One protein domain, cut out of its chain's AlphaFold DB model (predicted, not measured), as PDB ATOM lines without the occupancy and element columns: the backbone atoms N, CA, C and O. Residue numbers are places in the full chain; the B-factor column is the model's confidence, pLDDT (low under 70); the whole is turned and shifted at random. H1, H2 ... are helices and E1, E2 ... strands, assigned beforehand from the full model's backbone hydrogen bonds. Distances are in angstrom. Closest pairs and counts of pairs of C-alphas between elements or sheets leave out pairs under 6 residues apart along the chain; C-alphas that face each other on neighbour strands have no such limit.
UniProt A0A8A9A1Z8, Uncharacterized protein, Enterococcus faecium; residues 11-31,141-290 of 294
ATOM      1  N   GLU A  11     140.975 156.276 125.066       41.97
ATOM      2  CA  GLU A  11     141.182 156.544 123.643       41.97
ATOM      3  C   GLU A  11     141.694 155.301 122.905       41.97
ATOM      4  O   GLU A  11     141.145 154.967 121.859       41.97
ATOM      5  N   ASP A  12     142.639 154.544 123.480       36.56
ATOM      6  CA  ASP A  12     143.103 153.260 122.920       36.56
ATOM      7  C   ASP A  12     141.961 152.235 122.823       36.56
ATOM      8  O   ASP A  12     141.829 151.525 121.826       36.56
ATOM      9  N   TYR A  13     141.106 152.177 123.851       39.53
ATOM     10  CA  TYR A  13     139.926 151.307 123.867       39.53
ATOM     11  C   TYR A  13     138.910 151.704 122.786       39.53
ATOM     12  O   TYR A  13     138.418 150.841 122.064       39.53
ATOM     13  N   THR A  14     138.619 153.001 122.658       47.72
ATOM     14  CA  THR A  14     137.668 153.534 121.666       47.72
ATOM     15  C   THR A  14     138.197 153.356 120.245       47.72
ATOM     16  O   THR A  14     137.450 152.987 119.345       47.72
ATOM     17  N   ALA A  15     139.499 153.563 120.034       45.97
ATOM     18  CA  ALA A  15     140.147 153.344 118.750       45.97
ATOM     19  C   ALA A  15     140.117 151.867 118.348       45.97
ATOM     20  O   ALA A  15     139.818 151.576 117.193       45.97
ATOM     21  N   LEU A  16     140.369 150.934 119.278       40.94
ATOM     22  CA  LEU A  16     140.281 149.505 118.970       40.94
ATOM     23  C   LEU A  16     138.841 149.077 118.683       40.94
ATOM     24  O   LEU A  16     138.611 148.354 117.722       40.94
ATOM     25  N   GLU A  17     137.876 149.543 119.472       50.38
ATOM     26  CA  GLU A  17     136.461 149.251 119.247       50.38
ATOM     27  C   GLU A  17     135.982 149.799 117.900       50.38
ATOM     28  O   GLU A  17     135.399 149.064 117.111       50.38
ATOM     29  N   ASN A  18     136.339 151.039 117.566       55.06
ATOM     30  CA  ASN A  18     136.087 151.597 116.242       55.06
ATOM     31  C   ASN A  18     136.818 150.813 115.151       55.06
ATOM     32  O   ASN A  18     136.293 150.666 114.058       55.06
ATOM     33  N   MET A  19     138.020 150.301 115.400       49.12
ATOM     34  CA  MET A  19     138.756 149.509 114.415       49.12
ATOM     35  C   MET A  19     138.139 148.122 114.202       49.12
ATOM     36  O   MET A  19     138.250 147.582 113.109       49.12
ATOM     37  N   ILE A  20     137.482 147.558 115.217       47.50
ATOM     38  CA  ILE A  20     136.677 146.334 115.116       47.50
ATOM     39  C   ILE A  20     135.415 146.629 114.302       47.50
ATOM     40  O   ILE A  20     135.189 145.968 113.297       47.50
ATOM     41  N   LEU A  21     134.660 147.669 114.666       51.44
ATOM     42  CA  LEU A  21     133.432 148.072 113.965       51.44
ATOM     43  C   LEU A  21     133.689 148.464 112.498       51.44
ATOM     44  O   LEU A  21     132.907 148.129 111.619       51.44
ATOM     45  N   ASN A  22     134.811 149.130 112.211       51.78
ATOM     46  CA  ASN A  22     135.148 149.618 110.869       51.78
ATOM     47  C   ASN A  22     136.013 148.649 110.045       51.78
ATOM     48  O   ASN A  22     136.474 149.015 108.959       51.78
ATOM     49  N   ASN A  23     136.328 147.451 110.543       45.19
ATOM     50  CA  ASN A  23     137.171 146.535 109.782       45.19
ATOM     51  C   ASN A  23     136.329 145.852 108.684       45.19
ATOM     52  O   ASN A  23     135.309 145.250 108.984       45.19
ATOM     53  N   PRO A  24     136.755 145.897 107.406       41.69
ATOM     54  CA  PRO A  24     135.961 145.435 106.261       41.69
ATOM     55  C   PRO A  24     135.743 143.912 106.210       41.69
ATOM     56  O   PRO A  24     135.084 143.414 105.305       41.69
ATOM     57  N   HIS A  25     136.343 143.165 107.141       38.78
ATOM     58  CA  HIS A  25     136.097 141.740 107.361       38.78
ATOM     59  C   HIS A  25     135.098 141.473 108.492       38.78
ATOM     60  O   HIS A  25     134.832 140.312 108.795       38.78
ATOM     61  N   PHE A  26     134.591 142.526 109.130       39.44
ATOM     62  CA  PHE A  26     133.446 142.464 110.017       39.44
ATOM     63  C   PHE A  26     132.204 142.714 109.182       39.44
ATOM     64  O   PHE A  26     132.049 143.770 108.568       39.44
ATOM     65  N   GLU A  27     131.322 141.727 109.155       39.84
ATOM     66  CA  GLU A  27     129.959 141.958 108.713       39.84
ATOM     67  C   GLU A  27     129.201 142.474 109.940       39.84
ATOM     68  O   GLU A  27     128.820 141.725 110.841       39.84
ATOM     69  N   GLU A  28     129.106 143.800 110.044       39.22
ATOM     70  CA  GLU A  28     128.285 144.447 111.058       39.22
ATOM     71  C   GLU A  28     126.820 144.239 110.673       39.22
ATOM     72  O   GLU A  28     126.293 144.856 109.743       39.22
ATOM     73  N   PHE A  29     126.150 143.339 111.384       39.78
ATOM     74  CA  PHE A  29     124.717 143.148 111.237       39.78
ATOM     75  C   PHE A  29     123.984 144.257 111.993       39.78
ATOM     76  O   PHE A  29     123.452 144.053 113.078       39.78
ATOM     77  N   ASN A  30     123.954 145.441 111.381       35.22
ATOM     78  CA  ASN A  30     123.339 146.663 111.908       35.22
ATOM     79  C   ASN A  30     121.810 146.610 112.056       35.22
ATOM     80  O   ASN A  30     121.222 147.586 112.509       35.22
ATOM     81  N   ASP A  31     121.169 145.507 111.653       36.50
ATOM     82  CA  ASP A  31     119.714 145.317 111.655       36.50
ATOM     83  C   ASP A  31     119.229 144.257 112.669       36.50
ATOM     84  O   ASP A  31     118.058 143.859 112.639       36.50
ATOM     85  N   ASP A 141     121.694 146.666 127.094       74.81
ATOM     86  CA  ASP A 141     122.503 146.768 125.883       74.81
ATOM     87  C   ASP A 141     123.591 145.689 125.931       74.81
ATOM     88  O   ASP A 141     124.548 145.748 126.713       74.81
ATOM     89  N   MET A 142     123.391 144.652 125.122       77.62
ATOM     90  CA  MET A 142     124.274 143.501 125.032       77.62
ATOM     91  C   MET A 142     124.749 143.287 123.601       77.62
ATOM     92  O   MET A 142     123.975 143.376 122.647       77.62
ATOM     93  N   ARG A 143     126.021 142.901 123.466       77.94
ATOM     94  CA  ARG A 143     126.633 142.444 122.217       77.94
ATOM     95  C   ARG A 143     127.245 141.063 122.394       77.94
ATOM     96  O   ARG A 143     127.836 140.782 123.429       77.94
ATOM     97  N   ILE A 144     127.152 140.211 121.383       74.88
ATOM     98  CA  ILE A 144     127.728 138.868 121.378       74.88
ATOM     99  C   ILE A 144     128.626 138.731 120.159       74.88
ATOM    100  O   ILE A 144     128.180 138.923 119.034       74.88
ATOM    101  N   LEU A 145     129.887 138.383 120.373       71.88
ATOM    102  CA  LEU A 145     130.857 138.142 119.316       71.88
ATOM    103  C   LEU A 145     131.105 136.639 119.182       71.88
ATOM    104  O   LEU A 145     131.542 136.008 120.141       71.88
ATOM    105  N   GLN A 146     130.873 136.085 117.995       72.25
ATOM    106  CA  GLN A 146     131.195 134.701 117.639       72.25
ATOM    107  C   GLN A 146     132.223 134.692 116.500       72.25
ATOM    108  O   GLN A 146     132.152 135.506 115.579       72.25
ATOM    109  N   SER A 147     133.200 133.787 116.559       66.94
ATOM    110  CA  SER A 147     134.135 133.548 115.455       66.94
ATOM    111  C   SER A 147     134.804 132.189 115.599       66.94
ATOM    112  O   SER A 147     135.242 131.829 116.692       66.94
ATOM    113  N   ASP A 148     135.016 131.500 114.483       64.81
ATOM    114  CA  ASP A 148     135.814 130.270 114.448       64.81
ATOM    115  C   ASP A 148     137.250 130.508 114.944       64.81
ATOM    116  O   ASP A 148     137.858 129.642 115.572       64.81
ATOM    117  N   ASN A 149     137.793 131.716 114.752       68.12
ATOM    118  CA  ASN A 149     139.099 132.087 115.296       68.12
ATOM    119  C   ASN A 149     139.085 132.225 116.824       68.12
ATOM    120  O   ASN A 149     140.104 131.941 117.458       68.12
ATOM    121  N   LEU A 150     137.966 132.642 117.429       73.81
ATOM    122  CA  LEU A 150     137.839 132.686 118.888       73.81
ATOM    123  C   LEU A 150     137.891 131.266 119.469       73.81
ATOM    124  O   LEU A 150     138.676 131.035 120.390       73.81
ATOM    125  N   ASP A 151     137.183 130.292 118.888       72.56
ATOM    126  CA  ASP A 151     137.248 128.904 119.370       72.56
ATOM    127  C   ASP A 151     138.595 128.252 119.023       72.56
ATOM    128  O   ASP A 151     139.311 127.732 119.886       72.56
ATOM    129  N   MET A 152     139.027 128.336 117.765       67.81
ATOM    130  CA  MET A 152     140.249 127.669 117.323       67.81
ATOM    131  C   MET A 152     141.477 128.168 118.088       67.81
ATOM    132  O   MET A 152     142.345 127.366 118.448       67.81
ATOM    133  N   LEU A 153     141.567 129.473 118.360       66.94
ATOM    134  CA  LEU A 153     142.785 130.104 118.878       66.94
ATOM    135  C   LEU A 153     142.719 130.422 120.357       66.94
ATOM    136  O   LEU A 153     143.760 130.382 121.017       66.94
ATOM    137  N   LEU A 154     141.520 130.631 120.886       70.00
ATOM    138  CA  LEU A 154     141.290 130.990 122.277       70.00
ATOM    139  C   LEU A 154     140.238 130.092 122.931       70.00
ATOM    140  O   LEU A 154     139.855 130.348 124.061       70.00
ATOM    141  N   GLY A 155     139.782 129.019 122.291       73.38
ATOM    142  CA  GLY A 155     138.807 128.103 122.879       73.38
ATOM    143  C   GLY A 155     137.512 128.764 123.349       73.38
ATOM    144  O   GLY A 155     136.830 128.135 124.144       73.38
ATOM    145  N   ILE A 156     137.229 130.009 122.947       80.25
ATOM    146  CA  ILE A 156     136.060 130.800 123.347       80.25
ATOM    147  C   ILE A 156     135.028 130.644 122.238       80.25
ATOM    148  O   ILE A 156     135.292 131.044 121.108       80.25
ATOM    149  N   ASP A 157     133.858 130.107 122.558       82.00
ATOM    150  CA  ASP A 157     132.805 129.901 121.562       82.00
ATOM    151  C   ASP A 157     132.118 131.223 121.210       82.00
ATOM    152  O   ASP A 157     131.876 131.521 120.042       82.00
ATOM    153  N   PHE A 158     131.843 132.055 122.215       83.38
ATOM    154  CA  PHE A 158     131.393 133.426 122.000       83.38
ATOM    155  C   PHE A 158     131.706 134.320 123.201       83.38
ATOM    156  O   PHE A 158     131.834 133.873 124.342       83.38
ATOM    157  N   LEU A 159     131.849 135.611 122.932       83.44
ATOM    158  CA  LEU A 159     132.098 136.647 123.923       83.44
ATOM    159  C   LEU A 159     130.840 137.488 124.089       83.44
ATOM    160  O   LEU A 159     130.282 137.942 123.099       83.44
ATOM    161  N   VAL A 160     130.424 137.725 125.325       85.25
ATOM    162  CA  VAL A 160     129.278 138.574 125.655       85.25
ATOM    163  C   VAL A 160     129.803 139.881 126.235       85.25
ATOM    164  O   VAL A 160     130.505 139.872 127.240       85.25
ATOM    165  N   ASN A 161     129.501 141.003 125.595       82.94
ATOM    166  CA  ASN A 161     129.735 142.345 126.111       82.94
ATOM    167  C   ASN A 161     128.417 142.911 126.637       82.94
ATOM    168  O   ASN A 161     127.443 142.988 125.892       82.94
ATOM    169  N   ILE A 162     128.412 143.325 127.894       77.19
ATOM    170  CA  ILE A 162     127.275 143.931 128.574       77.19
ATOM    171  C   ILE A 162     127.637 145.384 128.858       77.19
ATOM    172  O   ILE A 162     128.595 145.660 129.585       77.19
ATOM    173  N   ASN A 163     126.881 146.306 128.273       71.00
ATOM    174  CA  ASN A 163     127.023 147.732 128.516       71.00
ATOM    175  C   ASN A 163     126.134 148.104 129.712       71.00
ATOM    176  O   ASN A 163     124.909 148.080 129.633       71.00
ATOM    177  N   ILE A 164     126.767 148.430 130.835       65.69
ATOM    178  CA  ILE A 164     126.111 148.807 132.087       65.69
ATOM    179  C   ILE A 164     126.249 150.318 132.258       65.69
ATOM    180  O   ILE A 164     127.356 150.837 132.400       65.69
ATOM    181  N   GLU A 165     125.133 151.037 132.255       62.34
ATOM    182  CA  GLU A 165     125.130 152.472 132.529       62.34
ATOM    183  C   GLU A 165     125.287 152.724 134.038       62.34
ATOM    184  O   GLU A 165     124.550 152.179 134.858       62.34
ATOM    185  N   SER A 166     126.270 153.540 134.421       56.72
ATOM    186  CA  SER A 166     126.525 153.916 135.812       56.72
ATOM    187  C   SER A 166     127.056 155.346 135.896       56.72
ATOM    188  O   SER A 166     128.089 155.669 135.310       56.72
ATOM    189  N   GLU A 167     126.336 156.213 136.615       58.97
ATOM    190  CA  GLU A 167     126.726 157.605 136.904       58.97
ATOM    191  C   GLU A 167     127.196 158.403 135.666       58.97
ATOM    192  O   GLU A 167     128.197 159.119 135.704       58.97
ATOM    193  N   GLY A 168     126.490 158.267 134.537       55.59
ATOM    194  CA  GLY A 168     126.825 158.956 133.282       55.59
ATOM    195  C   GLY A 168     128.007 158.354 132.509       55.59
ATOM    196  O   GLY A 168     128.469 158.955 131.542       55.59
ATOM    197  N   ASN A 169     128.493 157.176 132.910       54.66
ATOM    198  CA  ASN A 169     129.488 156.389 132.188       54.66
ATOM    199  C   ASN A 169     128.894 155.046 131.748       54.66
ATOM    200  O   ASN A 169     128.102 154.442 132.466       54.66
ATOM    201  N   ILE A 170     129.330 154.539 130.595       63.72
ATOM    202  CA  ILE A 170     129.018 153.172 130.161       63.72
ATOM    203  C   ILE A 170     130.181 152.270 130.575       63.72
ATOM    204  O   ILE A 170     131.279 152.336 130.012       63.72
ATOM    205  N   LEU A 171     129.946 151.429 131.578       66.06
ATOM    206  CA  LEU A 171     130.854 150.367 131.974       66.06
ATOM    207  C   LEU A 171     130.642 149.171 131.042       66.06
ATOM    208  O   LEU A 171     129.552 148.620 130.968       66.06
ATOM    209  N   LYS A 172     131.697 148.749 130.346       71.81
ATOM    210  CA  LYS A 172     131.659 147.555 129.492       71.81
ATOM    211  C   LYS A 172     132.179 146.359 130.264       71.81
ATOM    212  O   LYS A 172     133.323 146.386 130.731       71.81
ATOM    213  N   PHE A 173     131.353 145.331 130.397       79.62
ATOM    214  CA  PHE A 173     131.726 144.074 131.024       79.62
ATOM    215  C   PHE A 173     131.754 142.953 129.989       79.62
ATOM    216  O   PHE A 173     130.753 142.677 129.337       79.62
ATOM    217  N   TYR A 174     132.909 142.299 129.864       84.94
ATOM    218  CA  TYR A 174     133.117 141.217 128.910       84.94
ATOM    219  C   TYR A 174     133.126 139.869 129.635       84.94
ATOM    220  O   TYR A 174     133.891 139.660 130.578       84.94
ATOM    221  N   GLN A 175     132.298 138.945 129.164       87.25
ATOM    222  CA  GLN A 175     132.219 137.573 129.640       87.25
ATOM    223  C   GLN A 175     132.602 136.619 128.505       87.25
ATOM    224  O   GLN A 175     132.023 136.661 127.420       87.25
ATOM    225  N   PHE A 176     133.581 135.752 128.749       88.06
ATOM    226  CA  PHE A 176     134.065 134.782 127.768       88.06
ATOM    227  C   PHE A 176     133.364 133.443 127.992       88.06
ATOM    228  O   PHE A 176     133.500 132.848 129.062       88.06
ATOM    229  N   ILE A 177     132.585 132.980 127.015       89.44
ATOM    230  CA  ILE A 177     131.765 131.775 127.161       89.44
ATOM    231  C   ILE A 177     132.425 130.587 126.464       89.44
ATOM    232  O   ILE A 177     132.797 130.653 125.291       89.44
ATOM    233  N   HIS A 178     132.519 129.486 127.204       88.06
ATOM    234  CA  HIS A 178     132.964 128.180 126.742       88.06
ATOM    235  C   HIS A 178     131.787 127.211 126.760       88.06
ATOM    236  O   HIS A 178     131.325 126.778 127.816       88.06
ATOM    237  N   SER A 179     131.288 126.873 125.584       86.00
ATOM    238  CA  SER A 179     130.214 125.918 125.394       86.00
ATOM    239  C   SER A 179     130.738 124.492 125.454       86.00
ATOM    240  O   SER A 179     131.595 124.078 124.676       86.00
ATOM    241  N   ILE A 180     130.160 123.691 126.342       84.62
ATOM    242  CA  ILE A 180     130.436 122.259 126.414       84.62
ATOM    243  C   ILE A 180     129.139 121.474 126.472       84.62
ATOM    244  O   ILE A 180     128.124 121.928 126.996       84.62
ATOM    245  N   ASN A 181     129.168 120.247 125.962       78.25
ATOM    246  CA  ASN A 181     127.992 119.396 126.057       78.25
ATOM    247  C   ASN A 181     127.764 118.882 127.493       78.25
ATOM    248  O   ASN A 181     126.667 118.457 127.799       78.25
ATOM    249  N   GLY A 182     128.751 118.946 128.394       76.81
ATOM    250  CA  GLY A 182     128.605 118.496 129.782       76.81
ATOM    251  C   GLY A 182     128.949 117.019 130.003       76.81
ATOM    252  O   GLY A 182     128.728 116.490 131.088       76.81
ATOM    253  N   SER A 183     129.511 116.319 129.008       77.75
ATOM    254  CA  SER A 183     130.177 115.036 129.259       77.75
ATOM    255  C   SER A 183     131.528 115.245 129.939       77.75
ATOM    256  O   SER A 183     132.229 116.197 129.615       77.75
ATOM    257  N   GLU A 184     131.961 114.311 130.786       80.44
ATOM    258  CA  GLU A 184     133.320 114.274 131.359       80.44
ATOM    259  C   GLU A 184     134.420 114.552 130.318       80.44
ATOM    260  O   GLU A 184     135.277 115.408 130.508       80.44
ATOM    261  N   SER A 185     134.330 113.927 129.140       81.81
ATOM    262  CA  SER A 185     135.273 114.175 128.044       81.81
ATOM    263  C   SER A 185     135.255 115.610 127.502       81.81
ATOM    264  O   SER A 185     136.260 116.056 126.958       81.81
ATOM    265  N   SER A 186     134.135 116.331 127.610       80.44
ATOM    266  CA  SER A 186     134.050 117.742 127.222       80.44
ATOM    267  C   SER A 186     134.708 118.656 128.256       80.44
ATOM    268  O   SER A 186     135.413 119.575 127.852       80.44
ATOM    269  N   TYR A 187     134.592 118.339 129.551       83.12
ATOM    270  CA  TYR A 187     135.303 119.049 130.619       83.12
ATOM    271  C   TYR A 187     136.818 118.868 130.501       83.12
ATOM    272  O   TYR A 187     137.550 119.851 130.471       83.12
ATOM    273  N   ILE A 188     137.289 117.629 130.310       83.06
ATOM    274  CA  ILE A 188     138.722 117.347 130.108       83.06
ATOM    275  C   ILE A 188     139.258 118.126 128.899       83.06
ATOM    276  O   ILE A 188     140.291 118.786 128.977       83.06
ATOM    277  N   LYS A 189     138.528 118.110 127.774       81.62
ATOM    278  CA  LYS A 189     138.912 118.872 126.576       81.62
ATOM    279  C   LYS A 189     138.940 120.378 126.821       81.62
ATOM    280  O   LYS A 189     139.782 121.055 126.231       81.62
ATOM    281  N   LEU A 190     138.029 120.912 127.633       82.50
ATOM    282  CA  LEU A 190     138.012 122.330 127.971       82.50
ATOM    283  C   LEU A 190     139.229 122.710 128.824       82.50
ATOM    284  O   LEU A 190     139.925 123.667 128.487       82.50
ATOM    285  N   GLU A 191     139.550 121.924 129.853       80.50
ATOM    286  CA  GLU A 191     140.756 122.138 130.664       80.50
ATOM    287  C   GLU A 191     142.026 122.102 129.802       80.50
ATOM    288  O   GLU A 191     142.871 122.998 129.884       80.50
ATOM    289  N   GLU A 192     142.131 121.126 128.896       77.94
ATOM    290  CA  GLU A 192     143.225 121.053 127.925       77.94
ATOM    291  C   GLU A 192     143.267 122.278 126.997       77.94
ATOM    292  O   GLU A 192     144.349 122.802 126.712       77.94
ATOM    293  N   LYS A 193     142.106 122.747 126.509       76.75
ATOM    294  CA  LYS A 193     141.998 123.954 125.671       76.75
ATOM    295  C   LYS A 193     142.507 125.186 126.421       76.75
ATOM    296  O   LYS A 193     143.196 125.993 125.796       76.75
ATOM    297  N   MET A 194     142.201 125.327 127.712       74.88
ATOM    298  CA  MET A 194     142.590 126.485 128.530       74.88
ATOM    299  C   MET A 194     144.079 126.525 128.879       74.88
ATOM    300  O   MET A 194     144.662 127.598 129.027       74.88
ATOM    301  N   GLN A 195     144.721 125.364 128.974       74.56
ATOM    302  CA  GLN A 195     146.131 125.261 129.364       74.56
ATOM    303  C   GLN A 195     147.090 125.190 128.164       74.56
ATOM    304  O   GLN A 195     148.312 125.241 128.332       74.56
ATOM    305  N   LYS A 196     146.566 125.079 126.937       73.50
ATOM    306  CA  LYS A 196     147.377 124.886 125.731       73.50
ATOM    307  C   LYS A 196     148.115 126.149 125.292       73.50
ATOM    308  O   LYS A 196     147.560 127.246 125.234       73.50
ATOM    309  N   LYS A 197     149.362 125.945 124.864       77.31
ATOM    310  CA  LYS A 197     150.089 126.893 124.017       77.31
ATOM    311  C   LYS A 197     149.868 126.519 122.563       77.31
ATOM    312  O   LYS A 197     149.946 125.337 122.227       77.31
ATOM    313  N   TYR A 198     149.600 127.500 121.716       70.88
ATOM    314  CA  TYR A 198     149.330 127.255 120.304       70.88
ATOM    315  C   TYR A 198     150.179 128.159 119.420       70.88
ATOM    316  O   TYR A 198     150.344 129.342 119.715       70.88
ATOM    317  N   ASN A 199     150.708 127.595 118.336       73.12
ATOM    318  CA  ASN A 199     151.418 128.360 117.322       73.12
ATOM    319  C   ASN A 199     150.406 128.869 116.305       73.12
ATOM    320  O   ASN A 199     149.673 128.089 115.702       73.12
ATOM    321  N   VAL A 200     150.370 130.177 116.125       71.06
ATOM    322  CA  VAL A 200     149.450 130.867 115.233       71.06
ATOM    323  C   VAL A 200     150.233 131.604 114.170       71.06
ATOM    324  O   VAL A 200     151.190 132.323 114.454       71.06
ATOM    325  N   GLU A 201     149.810 131.437 112.926       72.88
ATOM    326  CA  GLU A 201     150.345 132.206 111.817       72.88
ATOM    327  C   GLU A 201     149.707 133.595 111.802       72.88
ATOM    328  O   GLU A 201     148.511 133.760 111.541       72.88
ATOM    329  N   THR A 202     150.524 134.604 112.084       70.75
ATOM    330  CA  THR A 202     150.125 136.009 112.019       70.75
ATOM    331  C   THR A 202     150.646 136.670 110.749       70.75
ATOM    332  O   THR A 202     151.507 136.127 110.051       70.75
ATOM    333  N   THR A 203     150.153 137.867 110.445       69.06
ATOM    334  CA  THR A 203     150.694 138.750 109.401       69.06
ATOM    335  C   THR A 203     152.183 139.055 109.608       69.06
ATOM    336  O   THR A 203     152.894 139.277 108.634       69.06
ATOM    337  N   GLU A 204     152.673 138.969 110.848       73.88
ATOM    338  CA  GLU A 204     154.074 139.170 111.243       73.88
ATOM    339  C   GLU A 204     154.881 137.851 111.325       73.88
ATOM    340  O   GLU A 204     156.042 137.863 111.726       73.88
ATOM    341  N   GLY A 205     154.286 136.706 110.957       76.06
ATOM    342  CA  GLY A 205     154.890 135.370 111.060       76.06
ATOM    343  C   GLY A 205     154.322 134.518 112.201       76.06
ATOM    344  O   GLY A 205     153.310 134.866 112.813       76.06
ATOM    345  N   SER A 206     154.951 133.375 112.476       79.75
ATOM    346  CA  SER A 206     154.494 132.434 113.507       79.75
ATOM    347  C   SER A 206     154.689 133.002 114.918       79.75
ATOM    348  O   SER A 206     155.804 133.371 115.292       79.75
ATOM    349  N   LYS A 207     153.624 133.054 115.723       76.69
ATOM    350  CA  LYS A 207     153.664 133.436 117.145       76.69
ATOM    351  C   LYS A 207     153.141 132.314 118.023       76.69
ATOM    352  O   LYS A 207     152.237 131.589 117.630       76.69
ATOM    353  N   VAL A 208     153.675 132.202 119.235       78.25
ATOM    354  CA  VAL A 208     153.143 131.285 120.249       78.25
ATOM    355  C   VAL A 208     152.207 132.056 121.167       78.25
ATOM    356  O   VAL A 208     152.635 133.007 121.820       78.25
ATOM    357  N   ILE A 209     150.951 131.633 121.240       73.69
ATOM    358  CA  ILE A 209     149.974 132.136 122.205       73.69
ATOM    359  C   ILE A 209     149.920 131.183 123.392       73.69
ATOM    360  O   ILE A 209     149.779 129.975 123.220       73.69
ATOM    361  N   ASP A 210     150.031 131.737 124.596       76.94
ATOM    362  CA  ASP A 210     149.947 131.012 125.862       76.94
ATOM    363  C   ASP A 210     148.620 131.347 126.551       76.94
ATOM    364  O   ASP A 210     148.523 132.338 127.277       76.94
ATOM    365  N   ARG A 211     147.589 130.531 126.295       74.06
ATOM    366  CA  ARG A 211     146.216 130.765 126.780       74.06
ATOM    367  C   ARG A 211     146.131 130.849 128.300       74.06
ATOM    368  O   ARG A 211     145.404 131.682 128.825       74.06
ATOM    369  N   SER A 212     146.980 130.096 129.002       73.31
ATOM    370  CA  SER A 212     147.063 130.114 130.469       73.31
ATOM    371  C   SER A 212     147.417 131.486 131.061       73.31
ATOM    372  O   SER A 212     147.209 131.725 132.249       73.31
ATOM    373  N   LYS A 213     147.990 132.384 130.251       74.06
ATOM    374  CA  LYS A 213     148.334 133.754 130.650       74.06
ATOM    375  C   LYS A 213     147.308 134.786 130.212       74.06
ATOM    376  O   LYS A 213     147.307 135.866 130.792       74.06
ATOM    377  N   LEU A 214     146.510 134.452 129.202       67.94
ATOM    378  CA  LEU A 214     145.418 135.284 128.720       67.94
ATOM    379  C   LEU A 214     144.211 135.142 129.640       67.94
ATOM    380  O   LEU A 214     143.634 136.150 130.014       67.94
ATOM    381  N   TYR A 215     143.903 133.915 130.067       75.31
ATOM    382  CA  TYR A 215     142.633 133.638 130.725       75.31
ATOM    383  C   TYR A 215     142.623 134.054 132.181       75.31
ATOM    384  O   TYR A 215     143.270 133.443 133.041       75.31
ATOM    385  N   ASN A 216     141.805 135.051 132.485       75.94
ATOM    386  CA  ASN A 216     141.395 135.299 133.850       75.94
ATOM    387  C   ASN A 216     140.202 134.405 134.193       75.94
ATOM    388  O   ASN A 216     139.075 134.705 133.813       75.94
ATOM    389  N   LYS A 217     140.435 133.333 134.958       75.44
ATOM    390  CA  LYS A 217     139.417 132.326 135.308       75.44
ATOM    391  C   LYS A 217     138.076 132.913 135.789       75.44
ATOM    392  O   LYS A 217     137.040 132.338 135.492       75.44
ATOM    393  N   ASP A 218     138.075 134.070 136.455       77.50
ATOM    394  CA  ASP A 218     136.854 134.727 136.954       77.50
ATOM    395  C   ASP A 218     135.986 135.381 135.851       77.50
ATOM    396  O   ASP A 218     134.880 135.867 136.125       77.50
ATOM    397  N   LEU A 219     136.510 135.449 134.624       80.81
ATOM    398  CA  LEU A 219     135.895 136.021 133.422       80.81
ATOM    399  C   LEU A 219     135.537 134.964 132.366       80.81
ATOM    400  O   LEU A 219     134.832 135.279 131.405       80.81
ATOM    401  N   HIS A 220     135.972 133.718 132.547       86.81
ATOM    402  CA  HIS A 220     135.618 132.603 131.674       86.81
ATOM    403  C   HIS A 220     134.537 131.760 132.327       86.81
ATOM    404  O   HIS A 220     134.727 131.253 133.431       86.81
ATOM    405  N   LEU A 221     133.411 131.599 131.640       88.31
ATOM    406  CA  LEU A 221     132.298 130.794 132.120       88.31
ATOM    407  C   LEU A 221     132.061 129.607 131.211       88.31
ATOM    408  O   LEU A 221     132.082 129.709 129.985       88.31
ATOM    409  N   GLU A 222     131.794 128.481 131.848       87.69
ATOM    410  CA  GLU A 222     131.350 127.270 131.186       87.69
ATOM    411  C   GLU A 222     129.833 127.349 131.026       87.69
ATOM    412  O   GLU A 222     129.109 127.591 131.993       87.69
ATOM    413  N   LEU A 223     129.349 127.144 129.806       88.62
ATOM    414  CA  LEU A 223     127.931 127.002 129.515       88.62
ATOM    415  C   LEU A 223     127.694 125.575 129.036       88.62
ATOM    416  O   LEU A 223     128.150 125.157 127.970       88.62
ATOM    417  N   THR A 224     126.982 124.817 129.860       86.38
ATOM    418  CA  THR A 224     126.782 123.381 129.662       86.38
ATOM    419  C   THR A 224     125.442 123.098 128.997       86.38
ATOM    420  O   THR A 224     124.423 123.668 129.381       86.38
ATOM    421  N   ASP A 225     125.408 122.180 128.029       79.25
ATOM    422  CA  ASP A 225     124.139 121.726 127.444       79.25
ATOM    423  C   ASP A 225     123.292 120.958 128.473       79.25
ATOM    424  O   ASP A 225     122.067 121.061 128.489       79.25
ATOM    425  N   PHE A 226     123.931 120.170 129.341       76.69
ATOM    426  CA  PHE A 226     123.271 119.391 130.387       76.69
ATOM    427  C   PHE A 226     124.203 119.125 131.575       76.69
ATOM    428  O   PHE A 226     125.422 119.077 131.437       76.69
ATOM    429  N   TYR A 227     123.608 118.899 132.750       59.56
ATOM    430  CA  TYR A 227     124.338 118.689 134.007       59.56
ATOM    431  C   TYR A 227     124.942 117.278 134.148       59.56
ATOM    432  O   TYR A 227     125.800 117.061 134.999       59.56
ATOM    433  N   ASN A 228     124.492 116.281 133.367       55.47
ATOM    434  CA  ASN A 228     125.012 114.916 133.488       55.47
ATOM    435  C   ASN A 228     124.702 114.012 132.282       55.47
ATOM    436  O   ASN A 228     123.761 114.239 131.524       55.47
ATOM    437  N   HIS A 229     125.454 112.919 132.138       50.47
ATOM    438  CA  HIS A 229     125.347 111.966 131.019       50.47
ATOM    439  C   HIS A 229     123.967 111.299 130.861       50.47
ATOM    440  O   HIS A 229     123.669 110.756 129.796       50.47
ATOM    441  N   THR A 230     123.146 111.317 131.912       51.28
ATOM    442  CA  THR A 230     121.864 110.607 132.016       51.28
ATOM    443  C   THR A 230     120.679 111.364 131.412       51.28
ATOM    444  O   THR A 230     119.678 110.731 131.083       51.28
ATOM    445  N   THR A 231     120.781 112.681 131.197       53.12
ATOM    446  CA  THR A 231     119.689 113.530 130.667       53.12
ATOM    447  C   THR A 231     119.846 113.900 129.189       53.12
ATOM    448  O   THR A 231     119.025 114.642 128.651       53.12
ATOM    449  N   LYS A 232     120.842 113.332 128.485       55.97
ATOM    450  CA  LYS A 232     121.181 113.636 127.075       55.97
ATOM    451  C   LYS A 232     120.003 113.632 126.093       55.97
ATOM    452  O   LYS A 232     120.056 114.316 125.073       55.97
ATOM    453  N   ASN A 233     118.952 112.869 126.386       62.19
ATOM    454  CA  ASN A 233     117.818 112.688 125.482       62.19
ATOM    455  C   ASN A 233     116.620 113.598 125.794       62.19
ATOM    456  O   ASN A 233     115.676 113.630 125.006       62.19
ATOM    457  N   ASN A 234     116.636 114.357 126.897       76.94
ATOM    458  CA  ASN A 234     115.540 115.262 127.234       76.94
ATOM    459  C   ASN A 234     115.836 116.690 126.758       76.94
ATOM    460  O   ASN A 234     116.356 117.530 127.491       76.94
ATOM    461  N   LYS A 235     115.456 116.981 125.509       76.62
ATOM    462  CA  LYS A 235     115.642 118.306 124.899       76.62
ATOM    463  C   LYS A 235     114.954 119.433 125.668       76.62
ATOM    464  O   LYS A 235     115.458 120.547 125.673       76.62
ATOM    465  N   LYS A 236     113.838 119.152 126.345       79.19
ATOM    466  CA  LYS A 236     113.127 120.151 127.152       79.19
ATOM    467  C   LYS A 236     113.925 120.546 128.398       79.19
ATOM    468  O   LYS A 236     113.983 121.723 128.737       79.19
ATOM    469  N   GLU A 237     114.553 119.578 129.060       79.94
ATOM    470  CA  GLU A 237     115.438 119.845 130.200       79.94
ATOM    471  C   GLU A 237     116.722 120.555 129.771       79.94
ATOM    472  O   GLU A 237     117.108 121.512 130.430       79.94
ATOM    473  N   GLN A 238     117.325 120.156 128.642       81.00
ATOM    474  CA  GLN A 238     118.467 120.863 128.042       81.00
ATOM    475  C   GLN A 238     118.140 122.346 127.807       81.00
ATOM    476  O   GLN A 238     118.894 123.222 128.219       81.00
ATOM    477  N   ILE A 239     116.988 122.631 127.189       81.88
ATOM    478  CA  ILE A 239     116.527 124.000 126.922       81.88
ATOM    479  C   ILE A 239     116.420 124.805 128.220       81.88
ATOM    480  O   ILE A 239     117.019 125.872 128.329       81.88
ATOM    481  N   LYS A 240     115.718 124.267 129.224       85.56
ATOM    482  CA  LYS A 240     115.523 124.948 130.511       85.56
ATOM    483  C   LYS A 240     116.843 125.175 131.250       85.56
ATOM    484  O   LYS A 240     117.036 126.206 131.882       85.56
ATOM    485  N   HIS A 241     117.757 124.212 131.175       86.62
ATOM    486  CA  HIS A 241     119.077 124.304 131.793       86.62
ATOM    487  C   HIS A 241     119.936 125.406 131.161       86.62
ATOM    488  O   HIS A 241     120.587 126.163 131.877       86.62
ATOM    489  N   ILE A 242     119.912 125.535 129.831       87.19
ATOM    490  CA  ILE A 242     120.593 126.626 129.120       87.19
ATOM    491  C   ILE A 242     119.984 127.980 129.503       87.19
ATOM    492  O   ILE A 242     120.731 128.886 129.857       87.19
ATOM    493  N   GLN A 243     118.651 128.101 129.504       87.88
ATOM    494  CA  GLN A 243     117.950 129.337 129.887       87.88
ATOM    495  C   GLN A 243     118.334 129.793 131.300       87.88
ATOM    496  O   GLN A 243     118.831 130.901 131.469       87.88
ATOM    497  N   ASN A 244     118.240 128.899 132.289       90.06
ATOM    498  CA  ASN A 244     118.605 129.206 133.675       90.06
ATOM    499  C   ASN A 244     120.076 129.645 133.828       90.06
ATOM    500  O   ASN A 244     120.390 130.501 134.655       90.06
ATOM    501  N   GLN A 245     121.002 129.035 133.073       91.31
ATOM    502  CA  GLN A 245     122.410 129.448 133.092       91.31
ATOM    503  C   GLN A 245     122.571 130.860 132.526       91.31
ATOM    504  O   GLN A 245     123.267 131.666 133.131       91.31
ATOM    505  N   VAL A 246     121.917 131.171 131.405       90.12
ATOM    506  CA  VAL A 246     121.972 132.502 130.786       90.12
ATOM    507  C   VAL A 246     121.379 133.574 131.700       90.12
ATOM    508  O   VAL A 246     122.035 134.589 131.928       90.12
ATOM    509  N   GLU A 247     120.204 133.322 132.281       90.44
ATOM    510  CA  GLU A 247     119.575 134.196 133.282       90.44
ATOM    511  C   GLU A 247     120.538 134.486 134.442       90.44
ATOM    512  O   GLU A 247     120.749 135.635 134.817       90.44
ATOM    513  N   SER A 248     121.194 133.449 134.975       88.88
ATOM    514  CA  SER A 248     122.180 133.595 136.052       88.88
ATOM    515  C   SER A 248     123.403 134.414 135.626       88.88
ATOM    516  O   SER A 248     123.875 135.266 136.379       88.88
ATOM    517  N   ILE A 249     123.929 134.191 134.417       87.31
ATOM    518  CA  ILE A 249     125.074 134.948 133.887       87.31
ATOM    519  C   ILE A 249     124.728 136.437 133.783       87.31
ATOM    520  O   ILE A 249     125.503 137.276 134.242       87.31
ATOM    521  N   ILE A 250     123.555 136.759 133.235       84.50
ATOM    522  CA  ILE A 250     123.085 138.140 133.094       84.50
ATOM    523  C   ILE A 250     122.819 138.771 134.462       84.50
ATOM    524  O   ILE A 250     123.338 139.852 134.734       84.50
ATOM    525  N   ALA A 251     122.134 138.073 135.370       83.81
ATOM    526  CA  ALA A 251     121.876 138.568 136.723       83.81
ATOM    527  C   ALA A 251     123.177 138.881 137.484       83.81
ATOM    528  O   ALA A 251     123.281 139.895 138.173       83.81
ATOM    529  N   ASN A 252     124.208 138.046 137.326       80.62
ATOM    530  CA  ASN A 252     125.514 138.278 137.946       80.62
ATOM    531  C   ASN A 252     126.260 139.487 137.359       80.62
ATOM    532  O   ASN A 252     127.126 140.046 138.037       80.62
ATOM    533  N   SER A 253     125.936 139.912 136.135       76.50
ATOM    534  CA  SER A 253     126.588 141.054 135.489       76.50
ATOM    535  C   SER A 253     126.287 142.391 136.180       76.50
ATOM    536  O   SER A 253     127.159 143.255 136.241       76.50
ATOM    537  N   TYR A 254     125.115 142.528 136.811       73.06
ATOM    538  CA  TYR A 254     124.737 143.726 137.575       73.06
ATOM    539  C   TYR A 254     125.572 143.956 138.836       73.06
ATOM    540  O   TYR A 254     125.630 145.074 139.343       73.06
ATOM    541  N   PHE A 255     126.215 142.913 139.361       75.88
ATOM    542  CA  PHE A 255     127.011 142.990 140.591       75.88
ATOM    543  C   PHE A 255     128.515 143.112 140.315       75.88
ATOM    544  O   PHE A 255     129.335 142.979 141.226       75.88
ATOM    545  N   VAL A 256     128.898 143.333 139.056       72.88
ATOM    546  CA  VAL A 256     130.296 143.433 138.641       72.88
ATOM    547  C   VAL A 256     130.916 144.728 139.159       72.88
ATOM    548  O   VAL A 256     130.456 145.827 138.857       72.88
ATOM    549  N   ASP A 257     132.017 144.601 139.899       73.81
ATOM    550  CA  ASP A 257     132.810 145.757 140.309       73.81
ATOM    551  C   ASP A 257     133.685 146.310 139.166       73.81
ATOM    552  O   ASP A 257     134.022 145.631 138.187       73.81
ATOM    553  N   ILE A 258     134.112 147.565 139.323       71.81
ATOM    554  CA  ILE A 258     134.920 148.273 138.323       71.81
ATOM    555  C   ILE A 258     136.259 147.582 138.024       71.81
ATOM    556  O   ILE A 258     136.724 147.614 136.887       71.81
ATOM    557  N   ASN A 259     136.885 146.916 139.000       74.06
ATOM    558  CA  ASN A 259     138.156 146.227 138.780       74.06
ATOM    559  C   ASN A 259     137.961 144.997 137.894       74.06
ATOM    560  O   ASN A 259     138.791 144.727 137.025       74.06
ATOM    561  N   LYS A 260     136.873 144.250 138.098       77.75
ATOM    562  CA  LYS A 260     136.513 143.099 137.270       77.75
ATOM    563  C   LYS A 260     136.167 143.539 135.847       77.75
ATOM    564  O   LYS A 260     136.691 142.951 134.900       77.75
ATOM    565  N   ALA A 261     135.409 144.623 135.689       74.38
ATOM    566  CA  ALA A 261     135.135 145.213 134.380       74.38
ATOM    567  C   ALA A 261     136.424 145.647 133.656       74.38
ATOM    568  O   ALA A 261     136.650 145.248 132.513       74.38
ATOM    569  N   LEU A 262     137.333 146.359 134.331       76.69
ATOM    570  CA  LEU A 262     138.615 146.783 133.753       76.69
ATOM    571  C   LEU A 262     139.500 145.601 133.330       76.69
ATOM    572  O   LEU A 262     140.101 145.643 132.255       76.69
ATOM    573  N   LYS A 263     139.561 144.535 134.140       82.00
ATOM    574  CA  LYS A 263     140.271 143.297 133.775       82.00
ATOM    575  C   LYS A 263     139.669 142.663 132.522       82.00
ATOM    576  O   LYS A 263     140.417 142.311 131.617       82.00
ATOM    577  N   SER A 264     138.340 142.580 132.450       82.44
ATOM    578  CA  SER A 264     137.647 142.004 131.291       82.44
ATOM    579  C   SER A 264     137.874 142.788 130.012       82.44
ATOM    580  O   SER A 264     138.160 142.212 128.966       82.44
ATOM    581  N   LYS A 265     137.879 144.115 130.123       79.69
ATOM    582  CA  LYS A 265     138.188 145.016 129.021       79.69
ATOM    583  C   LYS A 265     139.626 144.831 128.530       79.69
ATOM    584  O   LYS A 265     139.861 144.814 127.327       79.69
ATOM    585  N   ALA A 266     140.593 144.698 129.440       78.81
ATOM    586  CA  ALA A 266     141.994 144.478 129.081       78.81
ATOM    587  C   ALA A 266     142.198 143.147 128.341       78.81
ATOM    588  O   ALA A 266     142.865 143.120 127.310       78.81
ATOM    589  N   GLU A 267     141.580 142.072 128.830       82.19
ATOM    590  CA  GLU A 267     141.653 140.759 128.190       82.19
ATOM    591  C   GLU A 267     140.965 140.750 126.818       82.19
ATOM    592  O   GLU A 267     141.538 140.275 125.837       82.19
ATOM    593  N   TYR A 268     139.787 141.373 126.713       80.06
ATOM    594  CA  TYR A 268     139.105 141.571 125.436       80.06
ATOM    595  C   TYR A 268     139.993 142.285 124.414       80.06
ATOM    596  O   TYR A 268     140.098 141.828 123.276       80.06
ATOM    597  N   LEU A 269     140.670 143.373 124.805       76.31
ATOM    598  CA  LEU A 269     141.575 144.070 123.891       76.31
ATOM    599  C   LEU A 269     142.742 143.192 123.448       76.31
ATOM    600  O   LEU A 269     143.156 143.273 122.293       76.31
ATOM    601  N   GLU A 270     143.317 142.393 124.345       76.12
ATOM    602  CA  GLU A 270     144.411 141.493 123.985       76.12
ATOM    603  C   GLU A 270     143.941 140.442 122.972       76.12
ATOM    604  O   GLU A 270     144.604 140.215 121.957       76.12
ATOM    605  N   ILE A 271     142.753 139.877 123.189       75.56
ATOM    606  CA  ILE A 271     142.100 138.952 122.260       75.56
ATOM    607  C   ILE A 271     141.850 139.626 120.908       75.56
ATOM    608  O   ILE A 271     142.303 139.119 119.881       75.56
ATOM    609  N   ALA A 272     141.197 140.785 120.892       72.44
ATOM    610  CA  ALA A 272     140.873 141.502 119.665       72.44
ATOM    611  C   ALA A 272     142.130 141.885 118.867       72.44
ATOM    612  O   ALA A 272     142.201 141.648 117.661       72.44
ATOM    613  N   ASN A 273     143.166 142.394 119.540       72.19
ATOM    614  CA  ASN A 273     144.458 142.701 118.923       72.19
ATOM    615  C   ASN A 273     145.118 141.478 118.282       72.19
ATOM    616  O   ASN A 273     145.787 141.604 117.254       72.19
ATOM    617  N   ASN A 274     144.966 140.306 118.895       71.69
ATOM    618  CA  ASN A 274     145.476 139.060 118.344       71.69
ATOM    619  C   ASN A 274     144.656 138.611 117.125       71.69
ATOM    620  O   ASN A 274     145.254 138.278 116.103       71.69
ATOM    621  N   LEU A 275     143.320 138.702 117.184       70.56
ATOM    622  CA  LEU A 275     142.426 138.371 116.063       70.56
ATOM    623  C   LEU A 275     142.774 139.148 114.790       70.56
ATOM    624  O   LEU A 275     142.872 138.568 113.712       70.56
ATOM    625  N   LEU A 276     143.054 140.443 114.925       68.31
ATOM    626  CA  LEU A 276     143.416 141.326 113.811       68.31
ATOM    627  C   LEU A 276     144.720 140.934 113.106       68.31
ATOM    628  O   LEU A 276     144.940 141.295 111.950       68.31
ATOM    629  N   LYS A 277     145.600 140.213 113.803       68.81
ATOM    630  CA  LYS A 277     146.907 139.803 113.290       68.81
ATOM    631  C   LYS A 277     146.874 138.419 112.655       68.81
ATOM    632  O   LYS A 277     147.853 138.060 112.010       68.81
ATOM    633  N   PHE A 278     145.814 137.628 112.816       69.62
ATOM    634  CA  PHE A 278     145.778 136.262 112.287       69.62
ATOM    635  C   PHE A 278     145.591 136.224 110.769       69.62
ATOM    636  O   PHE A 278     144.795 136.961 110.194       69.62
ATOM    637  N   LYS A 279     146.353 135.343 110.102       55.59
ATOM    638  CA  LYS A 279     146.295 135.173 108.639       55.59
ATOM    639  C   LYS A 279     145.027 134.461 108.168       55.59
ATOM    640  O   LYS A 279     144.588 134.706 107.047       55.59
ATOM    641  N   LYS A 280     144.461 133.564 108.983       56.12
ATOM    642  CA  LYS A 280     143.232 132.839 108.644       56.12
ATOM    643  C   LYS A 280     142.044 133.748 108.967       56.12
ATOM    644  O   LYS A 280     141.717 133.951 110.131       56.12
ATOM    645  N   LYS A 281     141.466 134.363 107.939       51.19
ATOM    646  CA  LYS A 281     140.239 135.160 108.043       51.19
ATOM    647  C   LYS A 281     139.054 134.231 107.818       51.19
ATOM    648  O   LYS A 281     138.767 133.886 106.679       51.19
ATOM    649  N   GLU A 282     138.428 133.806 108.902       54.69
ATOM    650  CA  GLU A 282     137.069 133.261 108.892       54.69
ATOM    651  C   GLU A 282     136.147 134.307 109.534       54.69
ATOM    652  O   GLU A 282     136.628 135.219 110.217       54.69
ATOM    653  N   GLU A 283     134.855 134.230 109.221       51.06
ATOM    654  CA  GLU A 283     133.865 135.268 109.516       51.06
ATOM    655  C   GLU A 283     133.791 135.571 111.026       51.06
ATOM    656  O   GLU A 283     133.819 134.688 111.889       51.06
ATOM    657  N   LEU A 284     133.767 136.865 111.347       51.19
ATOM    658  CA  LEU A 284     133.469 137.384 112.678       51.19
ATOM    659  C   LEU A 284     132.021 137.847 112.649       51.19
ATOM    660  O   LEU A 284     131.691 138.778 111.917       51.19
ATOM    661  N   THR A 285     131.173 137.207 113.447       54.78
ATOM    662  CA  THR A 285     129.759 137.562 113.547       54.78
ATOM    663  C   THR A 285     129.520 138.320 114.844       54.78
ATOM    664  O   THR A 285     129.790 137.808 115.935       54.78
ATOM    665  N   LEU A 286     129.017 139.546 114.727       53.75
ATOM    666  CA  LEU A 286     128.585 140.361 115.856       53.75
ATOM    667  C   LEU A 286     127.056 140.363 115.924       53.75
ATOM    668  O   LEU A 286     126.391 140.723 114.956       53.75
ATOM    669  N   TYR A 287     126.516 140.002 117.083       60.28
ATOM    670  CA  TYR A 287     125.102 140.121 117.417       60.28
ATOM    671  C   TYR A 287     124.914 141.218 118.462       60.28
ATOM    672  O   TYR A 287     125.779 141.376 119.321       60.28
ATOM    673  N   HIS A 288     123.821 141.980 118.428       59.00
ATOM    674  CA  HIS A 288     123.584 143.032 119.418       59.00
ATOM    675  C   HIS A 288     122.101 143.225 119.740       59.00
ATOM    676  O   HIS A 288     121.231 142.724 119.035       59.00
ATOM    677  N   THR A 289     121.844 143.932 120.837       54.16
ATOM    678  CA  THR A 289     120.531 144.394 121.291       54.16
ATOM    679  C   THR A 289     120.653 145.891 121.572       54.16
ATOM    680  O   THR A 289     121.103 146.290 122.638       54.16
ATOM    681  N   ASP A 290     120.326 146.745 120.601       46.69
ATOM    682  CA  ASP A 290     120.363 148.195 120.836       46.69
ATOM    683  C   ASP A 290     119.095 148.650 121.564       46.69
ATOM    684  O   ASP A 290     117.981 148.557 121.035       46.69
TER     685      ASP A 290
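This is residues 11 to 31 and 141 to 290 of the 294 residues of an uncharacterized protein of Enterococcus faecium (UniProt A0A8A9A1Z8). A strongly twisted sheet of six strands, with the long hairpin E3 and E4 running through it, has helix H6 packed slantwise over one face and H2 and H3 on that same face. The long helix H5 packs on E7 at one edge of the sheet, H1 packs on H6, and the small hairpin E5 and E6 lies beyond H2, with H4 following it. The 171 printed residues have six named helices and eight named strands, in the order H1 E1 E2 H2 E3 E4 H3 E5 E6 H4 E7 H5 H6 E8. The large sheet is mixed, in the order E1 E8 E2 E3 E4 E7; E5 and E6 form a second, antiparallel sheet. The class is mixed, helices and strands, and the whole is compact, with a radius of gyration of the C-alphas of 16.8 A and spans of 48 by 44 by 33 A.

Find C-alpha 11 at (141.182, 156.544, 123.643); from there H1 runs over residues 11 to 21, 15.0 A from first to last C-alpha. E1 is residues 26 to 28. After the cut, look for E2 at residues 141 to 147, 20.5 A long, then H2 at residues 148 to 154. E3, residues 158 to 166, is 25.2 A long. E4, the longest strand, begins at C-alpha 169, (129.488, 156.389, 132.188), and runs 34.6 A to residue 180. Next come H3 at residues 184 to 195, 17.0 A, E5 at 197 to 202, E6 at 205 to 210, H4 at 211 to 214 and E7 at 220 to 224. H5, residues 235 to 253, measures 27.4 A, and H6, residues 258 to 275, measures 25.5 A. E8, residues 284 to 289, ends at C-alpha 289, (120.531, 144.394, 121.291).

Begin with the large sheet, whose edge strands are E1 and E7. E1 and E8 meet only at a point, where C-alphas 26 and 284 face each other at 5.7 A. E8 and E2 are antiparallel, with N 144 and O 287 at 2.7 A. E2 and E3 are antiparallel, with N 161 and O 143 at 2.7 A. E3 and E4 form an antiparallel hairpin, with N 160 and O 175 at 2.8 A. E4 and E7 are parallel, with N 223 and O 178 at 2.8 A. Now look at H6: its height over the sheet is 8.6 A, and its closest C-alpha pair with E4 is Phe 173 and Ala 261, 4.9 A apart. H2 and H3 are on the same face as H6, at heights of 7.6 A and 9.7 A. H5 is on the sheet at a height of 6.5 A; its closest C-alphas with E7 are those of Ile 242 and Thr 224, 7.0 A apart. H1 only grazes the sheet with residues 19 to 21, and touches residues 269 to 273 of H6 at a steep tilt of 51 degrees, the same way, with C-alphas 13 and 269 closest at 7.4 A. H4 touches residues 194 to 195 of H3, with C-alphas 195 and 212 closest at 5.1 A. In the hairpin E5 and E6, N 200 and O 207 are 2.8 A apart; C-alphas 153 and 198 are the closest of H2 and E5, at 7.3 A. In H1, H2, H3, H5 and H6 every O i to N i+4 pair is within hydrogen-bond range; H4 is too short for such a pair.

The C-alphas farthest apart, those of Glu 11 and Thr 230, are 50.5 A apart. Residues 32 to 140 are not printed, and C-alphas 31 and 141 stand 14.6 A apart across that cut. Of the links printed whole, E7 to H5 and H6 to E8 are short, the others tight. The mean pLDDT of the printed part is 70.5; look for low values at residues 11 to 31, 164 to 171, 227 to 233 and 276 to 290, among others.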